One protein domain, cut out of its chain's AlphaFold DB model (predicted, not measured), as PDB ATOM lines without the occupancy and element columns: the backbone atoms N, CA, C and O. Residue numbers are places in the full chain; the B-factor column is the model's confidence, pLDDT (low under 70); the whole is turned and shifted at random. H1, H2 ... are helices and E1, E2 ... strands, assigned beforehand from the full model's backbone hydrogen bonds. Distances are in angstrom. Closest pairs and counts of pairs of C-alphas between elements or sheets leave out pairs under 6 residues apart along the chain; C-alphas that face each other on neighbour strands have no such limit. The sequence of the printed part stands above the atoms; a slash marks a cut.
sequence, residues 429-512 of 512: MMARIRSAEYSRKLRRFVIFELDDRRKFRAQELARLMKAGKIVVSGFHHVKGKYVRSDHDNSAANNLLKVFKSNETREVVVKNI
ATOM      1  N   MET A 429      16.273  49.465 -12.456       89.12
ATOM      2  CA  MET A 429      15.672  48.662 -13.520       89.12
ATOM      3  C   MET A 429      14.389  49.297 -14.044       89.12
ATOM      4  O   MET A 429      13.601  49.868 -13.289       89.12
ATOM      5  N   MET A 430      14.148  49.144 -15.345       88.75
ATOM      6  CA  MET A 430      12.858  49.443 -15.954       88.75
ATOM      7  C   MET A 430      12.105  48.138 -16.201       88.75
ATOM      8  O   MET A 430      12.640  47.216 -16.810       88.75
ATOM      9  N   ALA A 431      10.854  48.072 -15.755       87.12
ATOM     10  CA  ALA A 431      10.014  46.890 -15.887       87.12
ATOM     11  C   ALA A 431       8.565  47.267 -16.219       87.12
ATOM     12  O   ALA A 431       8.135  48.409 -16.043       87.12
ATOM     13  N   ARG A 432       7.779  46.292 -16.681       86.00
ATOM     14  CA  ARG A 432       6.314  46.405 -16.753       86.00
ATOM     15  C   ARG A 432       5.679  45.436 -15.764       86.00
ATOM     16  O   ARG A 432       6.346  44.525 -15.279       86.00
ATOM     17  N   ILE A 433       4.397  45.643 -15.462       85.69
ATOM     18  CA  ILE A 433       3.643  44.746 -14.580       85.69
ATOM     19  C   ILE A 433       3.099  43.576 -15.391       85.69
ATOM     20  O   ILE A 433       2.211  43.758 -16.219       85.69
ATOM     21  N   ARG A 434       3.580  42.370 -15.121       84.62
ATOM     22  CA  ARG A 434       3.089  41.134 -15.727       84.62
ATOM     23  C   ARG A 434       1.732  40.726 -15.167       84.62
ATOM     24  O   ARG A 434       0.825  40.386 -15.922       84.62
ATOM     25  N   SER A 435       1.599  40.731 -13.842       82.50
ATOM     26  CA  SER A 435       0.389  40.293 -13.139       82.50
ATOM     27  C   SER A 435       0.206  41.048 -11.816       82.50
ATOM     28  O   SER A 435       1.125  41.711 -11.329       82.50
ATOM     29  N   ALA A 436      -0.997  40.999 -11.240       82.06
ATOM     30  CA  ALA A 436      -1.280  41.599  -9.939       82.06
ATOM     31  C   ALA A 436      -2.307  40.773  -9.156       82.06
ATOM     32  O   ALA A 436      -3.327  40.353  -9.703       82.06
ATOM     33  N   GLU A 437      -2.071  40.595  -7.859       80.12
ATOM     34  CA  GLU A 437      -2.965  39.867  -6.959       80.12
ATOM     35  C   GLU A 437      -3.903  40.840  -6.241       80.12
ATOM     36  O   GLU A 437      -3.461  41.773  -5.560       80.12
ATOM     37  N   TYR A 438      -5.212  40.629  -6.385       72.44
ATOM     38  CA  TYR A 438      -6.240  41.470  -5.774       72.44
ATOM     39  C   TYR A 438      -6.779  40.852  -4.481       72.44
ATOM     40  O   TYR A 438      -7.357  39.767  -4.483       72.44
ATOM     41  N   SER A 439      -6.669  41.578  -3.369       67.50
ATOM     42  CA  SER A 439      -7.291  41.179  -2.105       67.50
ATOM     43  C   SER A 439      -8.722  41.703  -2.029       67.50
ATOM     44  O   SER A 439      -8.937  42.912  -1.936       67.50
ATOM     45  N   ARG A 440      -9.713  40.799  -1.989       67.00
ATOM     46  CA  ARG A 440     -11.133  41.167  -1.798       67.00
ATOM     47  C   ARG A 440     -11.390  41.805  -0.434       67.00
ATOM     48  O   ARG A 440     -12.128  42.782  -0.354       67.00
ATOM     49  N   LYS A 441     -10.741  41.294   0.621       65.69
ATOM     50  CA  LYS A 441     -10.859  41.809   1.996       65.69
ATOM     51  C   LYS A 441     -10.378  43.257   2.098       65.69
ATOM     52  O   LYS A 441     -11.041  44.082   2.712       65.69
ATOM     53  N   LEU A 442      -9.250  43.572   1.459       66.25
ATOM     54  CA  LEU A 442      -8.661  44.918   1.470       66.25
ATOM     55  C   LEU A 442      -9.124  45.799   0.299       66.25
ATOM     56  O   LEU A 442      -8.746  46.968   0.233       66.25
ATOM     57  N   ARG A 443      -9.903  45.234  -0.630       68.44
ATOM     58  CA  ARG A 443     -10.390  45.861  -1.865       68.44
ATOM     59  C   ARG A 443      -9.298  46.560  -2.689       68.44
ATOM     60  O   ARG A 443      -9.527  47.631  -3.248       68.44
ATOM     61  N   ARG A 444      -8.102  45.968  -2.774       69.44
ATOM     62  CA  ARG A 444      -6.940  46.546  -3.481       69.44
ATOM     63  C   ARG A 444      -5.977  45.477  -3.990       69.44
ATOM     64  O   ARG A 444      -5.941  44.375  -3.441       69.44
ATOM     65  N   PHE A 445      -5.159  45.831  -4.983       77.31
ATOM     66  CA  PHE A 445      -3.997  45.023  -5.361       77.31
ATOM     67  C   PHE A 445      -2.963  45.044  -4.241       77.31
ATOM     68  O   PHE A 445      -2.659  46.103  -3.685       77.31
ATOM     69  N   VAL A 446      -2.470  43.864  -3.885       75.19
ATOM     70  CA  VAL A 446      -1.554  43.677  -2.756       75.19
ATOM     71  C   VAL A 446      -0.171  43.234  -3.199       75.19
ATOM     72  O   VAL A 446       0.801  43.658  -2.575       75.19
ATOM     73  N   ILE A 447      -0.075  42.460  -4.282       84.06
ATOM     74  CA  ILE A 447       1.182  41.984  -4.864       84.06
ATOM     75  C   ILE A 447       1.177  42.293  -6.360       84.06
ATOM     76  O   ILE A 447       0.164  42.104  -7.029       84.06
ATOM     77  N   PHE A 448       2.303  42.779  -6.866       87.19
ATOM     78  CA  PHE A 448       2.560  43.002  -8.282       87.19
ATOM     79  C   PHE A 448       3.714  42.110  -8.722       87.19
ATOM     80  O   PHE A 448       4.751  42.069  -8.063       87.19
ATOM     81  N   GLU A 449       3.538  41.419  -9.837       90.38
ATOM     82  CA  GLU A 449       4.590  40.674 -10.518       90.38
ATOM     83  C   GLU A 449       5.085  41.498 -11.703       90.38
ATOM     84  O   GLU A 449       4.282  41.973 -12.510       90.38
ATOM     85  N   LEU A 450       6.396  41.675 -11.813       90.38
ATOM     86  CA  LEU A 450       7.033  42.345 -12.940       90.38
ATOM     87  C   LEU A 450       7.272  41.366 -14.105       90.38
ATOM     88  O   LEU A 450       7.167  40.150 -13.952       90.38
ATOM     89  N   ASP A 451       7.594  41.878 -15.294       87.19
ATOM     90  CA  ASP A 451       7.893  41.049 -16.479       87.19
ATOM     91  C   ASP A 451       9.086  40.103 -16.265       87.19
ATOM     92  O   ASP A 451       9.084  38.970 -16.755       87.19
ATOM     93  N   ASP A 452      10.058  40.522 -15.450       85.25
ATOM     94  CA  ASP A 452      11.161  39.682 -14.982       85.25
ATOM     95  C   ASP A 452      10.726  38.694 -13.882       85.25
ATOM     96  O   ASP A 452      11.572  38.076 -13.250       85.25
ATOM     97  N   ARG A 453       9.423  38.499 -13.655       87.75
ATOM     98  CA  ARG A 453       8.799  37.622 -12.647       87.75
ATOM     99  C   ARG A 453       9.139  37.928 -11.188       87.75
ATOM    100  O   ARG A 453       8.708  37.175 -10.313       87.75
ATOM    101  N   ARG A 454       9.862  39.010 -10.885       90.62
ATOM    102  CA  ARG A 454       9.998  39.456  -9.496       90.62
ATOM    103  C   ARG A 454       8.637  39.891  -8.978       90.62
ATOM    104  O   ARG A 454       7.883  40.582  -9.663       90.62
ATOM    105  N   LYS A 455       8.317  39.477  -7.757       90.25
ATOM    106  CA  LYS A 455       7.053  39.807  -7.103       90.25
ATOM    107  C   LYS A 455       7.310  40.761  -5.952       90.25
ATOM    108  O   LYS A 455       8.160  40.499  -5.104       90.25
ATOM    109  N   PHE A 456       6.519  41.818  -5.871       89.81
ATOM    110  CA  PHE A 456       6.629  42.838  -4.837       89.81
ATOM    111  C   PHE A 456       5.285  43.076  -4.186       89.81
ATOM    112  O   PHE A 456       4.255  43.152  -4.858       89.81
ATOM    113  N   ARG A 457       5.293  43.295  -2.873       85.50
ATOM    114  CA  ARG A 457       4.143  43.915  -2.221       85.50
ATOM    115  C   ARG A 457       3.966  45.331  -2.773       85.50
ATOM    116  O   ARG A 457       4.942  46.029  -3.023       85.50
ATOM    117  N   ALA A 458       2.724  45.788  -2.912       84.38
ATOM    118  CA  ALA A 458       2.414  47.116  -3.447       84.38
ATOM    119  C   ALA A 458       3.139  48.270  -2.721       84.38
ATOM    120  O   ALA A 458       3.513  49.255  -3.352       84.38
ATOM    121  N   GLN A 459       3.323  48.152  -1.404       84.38
ATOM    122  CA  GLN A 459       4.053  49.133  -0.593       84.38
ATOM    123  C   GLN A 459       5.550  49.131  -0.917       84.38
ATOM    124  O   GLN A 459       6.105  50.194  -1.178       84.38
ATOM    125  N   GLU A 460       6.165  47.950  -0.998       86.56
ATOM    126  CA  GLU A 460       7.585  47.812  -1.335       86.56
ATOM    127  C   GLU A 460       7.887  48.280  -2.750       86.56
ATOM    128  O   GLU A 460       8.807  49.066  -2.954       86.56
ATOM    129  N   LEU A 461       7.058  47.902  -3.727       90.00
ATOM    130  CA  LEU A 461       7.220  48.404  -5.088       90.00
ATOM    131  C   LEU A 461       7.126  49.935  -5.121       90.00
ATOM    132  O   LEU A 461       7.935  50.587  -5.767       90.00
ATOM    133  N   ALA A 462       6.186  50.533  -4.381       88.50
ATOM    134  CA  ALA A 462       6.070  51.985  -4.299       88.50
ATOM    135  C   ALA A 462       7.284  52.644  -3.620       88.50
ATOM    136  O   ALA A 462       7.679  53.737  -4.033       88.50
ATOM    137  N   ARG A 463       7.867  52.007  -2.596       90.88
ATOM    138  CA  ARG A 463       9.093  52.456  -1.921       90.88
ATOM    139  C   ARG A 463      10.281  52.437  -2.886       90.88
ATOM    140  O   ARG A 463      10.933  53.465  -3.044       90.88
ATOM    141  N   LEU A 464      10.478  51.329  -3.598       90.44
ATOM    142  CA  LEU A 464      11.540  51.152  -4.594       90.44
ATOM    143  C   LEU A 464      11.374  52.091  -5.798       90.44
ATOM    144  O   LEU A 464      12.351  52.651  -6.291       90.44
ATOM    145  N   MET A 465      10.135  52.332  -6.238       91.50
ATOM    146  CA  MET A 465       9.828  53.327  -7.271       91.50
ATOM    147  C   MET A 465      10.136  54.751  -6.812       91.50
ATOM    148  O   MET A 465      10.666  55.540  -7.588       91.50
ATOM    149  N   LYS A 466       9.830  55.090  -5.553       90.06
ATOM    150  CA  LYS A 466      10.171  56.397  -4.974       90.06
ATOM    151  C   LYS A 466      11.683  56.602  -4.884       90.06
ATOM    152  O   LYS A 466      12.143  57.716  -5.101       90.06
ATOM    153  N   ALA A 467      12.429  55.544  -4.581       86.06
ATOM    154  CA  ALA A 467      13.888  55.555  -4.554       86.06
ATOM    155  C   ALA A 467      14.529  55.531  -5.957       86.06
ATOM    156  O   ALA A 467      15.748  55.555  -6.068       86.06
ATOM    157  N   GLY A 468      13.741  55.444  -7.038       88.12
ATOM    158  CA  GLY A 468      14.264  55.358  -8.407       88.12
ATOM    159  C   GLY A 468      14.917  54.015  -8.763       88.12
ATOM    160  O   GLY A 468      15.484  53.882  -9.848       88.12
ATOM    161  N   LYS A 469      14.828  53.003  -7.888       89.06
ATOM    162  CA  LYS A 469      15.395  51.659  -8.106       89.06
ATOM    163  C   LYS A 469      14.576  50.838  -9.095       89.06
ATOM    164  O   LYS A 469      15.125  50.048  -9.856       89.06
ATOM    165  N   ILE A 470      13.262  51.038  -9.122       91.19
ATOM    166  CA  ILE A 470      12.382  50.388 -10.095       91.19
ATOM    167  C   ILE A 470      11.544  51.448 -10.795       91.19
ATOM    168  O   ILE A 470      10.783  52.171 -10.162       91.19
ATOM    169  N   VAL A 471      11.619  51.501 -12.118       90.06
ATOM    170  CA  VAL A 471      10.725  52.311 -12.943       90.06
ATOM    171  C   VAL A 471       9.723  51.384 -13.614       90.06
ATOM    172  O   VAL A 471      10.080  50.571 -14.464       90.06
ATOM    173  N   VAL A 472       8.451  51.511 -13.236       88.12
ATOM    174  CA  VAL A 472       7.372  50.704 -13.809       88.12
ATOM    175  C   VAL A 472       6.650  51.504 -14.888       88.12
ATOM    176  O   VAL A 472       5.971  52.485 -14.591       88.12
ATOM    177  N   SER A 473       6.776  51.097 -16.153       83.75
ATOM    178  CA  SER A 473       6.151  51.823 -17.268       83.75
ATOM    179  C   SER A 473       4.627  51.908 -17.108       83.75
ATOM    180  O   SER A 473       3.964  50.889 -16.939       83.75
ATOM    181  N   GLY A 474       4.061  53.118 -17.191       78.19
ATOM    182  CA  GLY A 474       2.613  53.346 -17.063       78.19
ATOM    183  C   GLY A 474       2.082  53.346 -15.623       78.19
ATOM    184  O   GLY A 474       0.868  53.400 -15.423       78.19
ATOM    185  N   PHE A 475       2.965  53.306 -14.623       85.50
ATOM    186  CA  PHE A 475       2.625  53.379 -13.204       85.50
ATOM    187  C   PHE A 475       3.517  54.394 -12.487       85.50
ATOM    188  O   PHE A 475       4.655  54.636 -12.877       85.50
ATOM    189  N   HIS A 476       3.010  54.972 -11.402       86.06
ATOM    190  CA  HIS A 476       3.774  55.844 -10.516       86.06
ATOM    191  C   HIS A 476       3.512  55.487  -9.052       86.06
ATOM    192  O   HIS A 476       2.465  54.937  -8.693       86.06
ATOM    193  N   HIS A 477       4.466  55.815  -8.185       89.69
ATOM    194  CA  HIS A 477       4.264  55.708  -6.746       89.69
ATOM    195  C   HIS A 477       3.471  56.914  -6.231       89.69
ATOM    196  O   HIS A 477       3.624  58.036  -6.710       89.69
ATOM    197  N   VAL A 478       2.694  56.726  -5.166       83.06
ATOM    198  CA  VAL A 478       2.061  57.830  -4.439       83.06
ATOM    199  C   VAL A 478       2.647  57.904  -3.039       83.06
ATOM    200  O   VAL A 478       2.403  57.045  -2.191       83.06
ATOM    201  N   LYS A 479       3.489  58.922  -2.819       80.88
ATOM    202  CA  LYS A 479       4.238  59.149  -1.566       80.88
ATOM    203  C   LYS A 479       5.045  57.929  -1.070       80.88
ATOM    204  O   LYS A 479       5.334  57.843   0.118       80.88
ATOM    205  N   GLY A 480       5.384  56.988  -1.955       77.56
ATOM    206  CA  GLY A 480       6.069  55.737  -1.610       77.56
ATOM    207  C   GLY A 480       5.214  54.737  -0.825       77.56
ATOM    208  O   GLY A 480       5.762  53.833  -0.217       77.56
ATOM    209  N   LYS A 481       3.884  54.910  -0.787       76.00
ATOM    210  CA  LYS A 481       2.977  54.065   0.017       76.00
ATOM    211  C   LYS A 481       2.124  53.111  -0.813       76.00
ATOM    212  O   LYS A 481       1.670  52.095  -0.300       76.00
ATOM    213  N   TYR A 482       1.834  53.462  -2.058       80.56
ATOM    214  CA  TYR A 482       1.069  52.624  -2.973       80.56
ATOM    215  C   TYR A 482       1.409  52.963  -4.421       80.56
ATOM    216  O   TYR A 482       1.889  54.058  -4.715       80.56
ATOM    217  N   VAL A 483       1.150  52.007  -5.309       82.69
ATOM    218  CA  VAL A 483       1.338  52.141  -6.753       82.69
ATOM    219  C   VAL A 483       0.002  52.504  -7.386       82.69
ATOM    220  O   VAL A 483      -1.025  51.893  -7.082       82.69
ATOM    221  N   ARG A 484       0.008  53.509  -8.257       78.75
ATOM    222  CA  ARG A 484      -1.158  53.930  -9.027       78.75
ATOM    223  C   ARG A 484      -0.820  53.887 -10.504       78.75
ATOM    224  O   ARG A 484       0.276  54.247 -10.922       78.75
ATOM    225  N   SER A 485      -1.783  53.444 -11.293       77.12
ATOM    226  CA  SER A 485      -1.650  53.473 -12.736       77.12
ATOM    227  C   SER A 485      -1.746  54.906 -13.250       77.12
ATOM    228  O   SER A 485      -2.617  55.661 -12.808       77.12
ATOM    229  N   ASP A 486      -0.901  55.269 -14.202       74.69
ATOM    230  CA  ASP A 486      -1.014  56.547 -14.882       74.69
ATOM    231  C   ASP A 486      -2.224  56.518 -15.826       74.69
ATOM    232  O   ASP A 486      -2.321  55.686 -16.735       74.69
ATOM    233  N   HIS A 487      -3.203  57.372 -15.536       64.50
ATOM    234  CA  HIS A 487      -4.447  57.452 -16.294       64.50
ATOM    235  C   HIS A 487      -4.272  58.137 -17.652       64.50
ATOM    236  O   HIS A 487      -4.999  57.793 -18.587       64.50
ATOM    237  N   ASP A 488      -3.283  59.025 -17.776       64.19
ATOM    238  CA  ASP A 488      -3.023  59.786 -18.999       64.19
ATOM    239  C   ASP A 488      -2.185  58.965 -19.986       64.19
ATOM    240  O   ASP A 488      -2.297  59.114 -21.202       64.19
ATOM    241  N   ASN A 489      -1.417  57.996 -19.477       64.81
ATOM    242  CA  ASN A 489      -0.599  57.094 -20.277       64.81
ATOM    243  C   ASN A 489      -1.248  55.713 -20.470       64.81
ATOM    244  O   ASN A 489      -0.673  54.660 -20.175       64.81
ATOM    245  N   SER A 490      -2.472  55.703 -21.004       60.12
ATOM    246  CA  SER A 490      -3.206  54.463 -21.307       60.12
ATOM    247  C   SER A 490      -2.468  53.533 -22.288       60.12
ATOM    248  O   SER A 490      -2.686  52.320 -22.277       60.12
ATOM    249  N   ALA A 491      -1.554  54.073 -23.103       61.03
ATOM    250  CA  ALA A 491      -0.708  53.308 -24.012       61.03
ATOM    251  C   ALA A 491       0.383  52.503 -23.281       61.03
ATOM    252  O   ALA A 491       0.688  51.392 -23.721       61.03
ATOM    253  N   ALA A 492       0.928  53.012 -22.173       57.94
ATOM    254  CA  ALA A 492       1.925  52.313 -21.358       57.94
ATOM    255  C   ALA A 492       1.314  51.476 -20.221       57.94
ATOM    256  O   ALA A 492       1.962  50.558 -19.726       57.94
ATOM    257  N   ASN A 493       0.068  51.754 -19.826       62.22
ATOM    258  CA  ASN A 493      -0.639  51.051 -18.756       62.22
ATOM    259  C   ASN A 493      -1.157  49.677 -19.222       62.22
ATOM    260  O   ASN A 493      -2.310  49.505 -19.630       62.22
ATOM    261  N   ASN A 494      -0.266  48.692 -19.196       64.50
ATOM    262  CA  ASN A 494      -0.523  47.340 -19.686       64.50
ATOM    263  C   ASN A 494      -1.600  46.593 -18.878       64.50
ATOM    264  O   ASN A 494      -2.424  45.906 -19.476       64.50
ATOM    265  N   LEU A 495      -1.670  46.792 -17.560       66.88
ATOM    266  CA  LEU A 495      -2.702  46.189 -16.714       66.88
ATOM    267  C   LEU A 495      -4.099  46.709 -17.100       66.88
ATOM    268  O   LEU A 495      -5.017  45.917 -17.293       66.88
ATOM    269  N   LEU A 496      -4.261  48.028 -17.296       61.44
ATOM    270  CA  LEU A 496      -5.535  48.626 -17.720       61.44
ATOM    271  C   LEU A 496      -5.968  48.153 -19.113       61.44
ATOM    272  O   LEU A 496      -7.165  48.005 -19.350       61.44
ATOM    273  N   LYS A 497      -5.025  47.910 -20.031       58.53
ATOM    274  CA  LYS A 497      -5.347  47.328 -21.343       58.53
ATOM    275  C   LYS A 497      -5.934  45.928 -21.204       58.53
ATOM    276  O   LYS A 497      -6.979  45.679 -21.791       58.53
ATOM    277  N   VAL A 498      -5.318  45.074 -20.383       59.03
ATOM    278  CA  VAL A 498      -5.836  43.726 -20.082       59.03
ATOM    279  C   VAL A 498      -7.204  43.803 -19.389       59.03
ATOM    280  O   VAL A 498      -8.104  43.038 -19.721       59.03
ATOM    281  N   PHE A 499      -7.404  44.774 -18.490       56.69
ATOM    282  CA  PHE A 499      -8.705  45.038 -17.858       56.69
ATOM    283  C   PHE A 499      -9.787  45.469 -18.849       56.69
ATOM    284  O   PHE A 499     -10.920  45.016 -18.753       56.69
ATOM    285  N   LYS A 500      -9.462  46.369 -19.781       52.59
ATOM    286  CA  LYS A 500     -10.430  46.904 -20.749       52.59
ATOM    287  C   LYS A 500     -10.756  45.923 -21.874       52.59
ATOM    288  O   LYS A 500     -11.799  46.080 -22.498       52.59
ATOM    289  N   SER A 501      -9.890  44.945 -22.141       53.12
ATOM    290  CA  SER A 501     -10.130  43.915 -23.155       53.12
ATOM    291  C   SER A 501     -10.941  42.715 -22.651       53.12
ATOM    292  O   SER A 501     -11.434  41.967 -23.485       53.12
ATOM    293  N   ASN A 502     -11.095  42.526 -21.331       42.66
ATOM    294  CA  ASN A 502     -11.801  41.377 -20.743       42.66
ATOM    295  C   ASN A 502     -13.025  41.797 -19.904       42.66
ATOM    296  O   ASN A 502     -12.892  42.336 -18.807       42.66
ATOM    297  N   GLU A 503     -14.228  41.467 -20.381       39.81
ATOM    298  CA  GLU A 503     -15.515  41.595 -19.673       39.81
ATOM    299  C   GLU A 503     -15.695  40.555 -18.537       39.81
ATOM    300  O   GLU A 503     -16.664  39.797 -18.525       39.81
ATOM    301  N   THR A 504     -14.783  40.454 -17.562       38.25
ATOM    302  CA  THR A 504     -14.862  39.388 -16.535       38.25
ATOM    303  C   THR A 504     -14.939  39.889 -15.095       38.25
ATOM    304  O   THR A 504     -14.122  40.679 -14.629       38.25
ATOM    305  N   ARG A 505     -15.932  39.349 -14.371       37.47
ATOM    306  CA  ARG A 505     -16.294  39.608 -12.966       37.47
ATOM    307  C   ARG A 505     -15.329  39.045 -11.907       37.47
ATOM    308  O   ARG A 505     -15.629  39.172 -10.727       37.47
ATOM    309  N   GLU A 506     -14.172  38.491 -12.259       34.06
ATOM    310  CA  GLU A 506     -13.189  37.978 -11.292       34.06
ATOM    311  C   GLU A 506     -11.766  38.058 -11.867       34.06
ATOM    312  O   GLU A 506     -11.506  37.539 -12.947       34.06
ATOM    313  N   VAL A 507     -10.830  38.695 -11.148       42.41
ATOM    314  CA  VAL A 507      -9.392  38.642 -11.470       42.41
ATOM    315  C   VAL A 507      -8.769  37.540 -10.628       42.41
ATOM    316  O   VAL A 507      -8.311  37.769  -9.509       42.41
ATOM    317  N   VAL A 508      -8.798  36.331 -11.170       32.88
ATOM    318  CA  VAL A 508      -7.947  35.216 -10.762       32.88
ATOM    319  C   VAL A 508      -7.314  34.709 -12.048       32.88
ATOM    320  O   VAL A 508      -7.992  34.095 -12.864       32.88
ATOM    321  N   VAL A 509      -6.025  34.972 -12.256       34.16
ATOM    322  CA  VAL A 509      -5.255  34.185 -13.224       34.16
ATOM    323  C   VAL A 509      -4.702  32.999 -12.437       34.16
ATOM    324  O   VAL A 509      -3.733  33.153 -11.698       34.16
ATOM    325  N   LYS A 510      -5.367  31.841 -12.524       25.27
ATOM    326  CA  LYS A 510      -4.832  30.548 -12.069       25.27
ATOM    327  C   LYS A 510      -4.570  29.645 -13.283       25.27
ATOM    328  O   LYS A 510      -5.436  29.517 -14.139       25.27
ATOM    329  N   ASN A 511      -3.357  29.086 -13.281       31.44
ATOM    330  CA  ASN A 511      -2.715  28.024 -14.071       31.44
ATOM    331  C   ASN A 511      -3.484  27.356 -15.223       31.44
ATOM    332  O   ASN A 511      -4.482  26.682 -14.978       31.44
ATOM    333  N   ILE A 512      -2.866  27.377 -16.415       32.47
ATOM    334  CA  ILE A 512      -2.167  26.208 -16.997       32.47
ATOM    335  C   ILE A 512      -0.798  26.686 -17.488       32.47
ATOM    336  O   ILE A 512      -0.762  27.784 -18.090       32.47
TER     337      ILE A 512
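What this domain is: This is residues 429 to 512 of the 512 residues of an uncharacterized protein of Legionella parisiensis (UniProt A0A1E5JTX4). The short helix H1 packs on three small sheets that stand round it: the three-strand sheet E2 E3 E4, the hairpin E6 E7 and the short pair E1 and E5. H2 grazes the first of these sheets at its edge strand E2, and beyond it the printed part ends in a tail, with residues 500 to 505 standing free. There are 84 residues with elements in the order E1 E2 E3 E4 H1 E5 E6 E7 H2, of mixed class; E2 E3 E4 and E6 E7 are antiparallel, E1 and E5 parallel. The whole is compact, with a radius of gyration of the C-alphas of 12.5 A and spans of 35 by 28 by 24 A.

Where its parts are: E1, residues 429 to 431, begins with C-alpha 429 at (15.672, 48.662, -13.520). E2 is residues 433 to 439, 17.0 A long, and E3 residues 444 to 450, 17.4 A. E4 is residues 455 to 457, H1 residues 458 to 466, 12.2 A, and E5 residues 470 to 472. E6 is residues 475 to 478 and E7 residues 482 to 485. H2, residues 494 to 501, 10.8 A, ends with C-alpha 501 at (-10.130, 43.915, -23.155).

How they stand to each other: E1 and E5 are parallel, with N 471 and O 429 at 2.8 A. E1 runs on into E2 at 72 degrees. E2 E3 E4 is a meander, each strand the antiparallel neighbour of the one before, with N 437 and O 447 at 2.8 A and N 448 and O 456 at 2.8 A. H1 is on this sheet, over E4, at a height of 7.9 A, and stands up from it at 56 degrees. The closest C-alphas of H1 and E6 are those of Ala 462 and His 477, 4.8 A apart. The hairpin E6 and E7 has N 478 and O 482 at 2.8 A. H2 only grazes the sheet E2 E3 E4; its closest C-alphas with E2 are those of Ile 433 and Leu 495, 6.8 A apart. H1 and H2 are apart, and in both every O i to N i+4 pair is within hydrogen-bond range.

The domain as a whole: The C-alphas farthest apart, of Lys 479 and Ile 512, are 36.9 A apart. The printed part has no cut and no long link. Its mean pLDDT is 72.9, with residues 439 to 444 and 487 to 512 under 70.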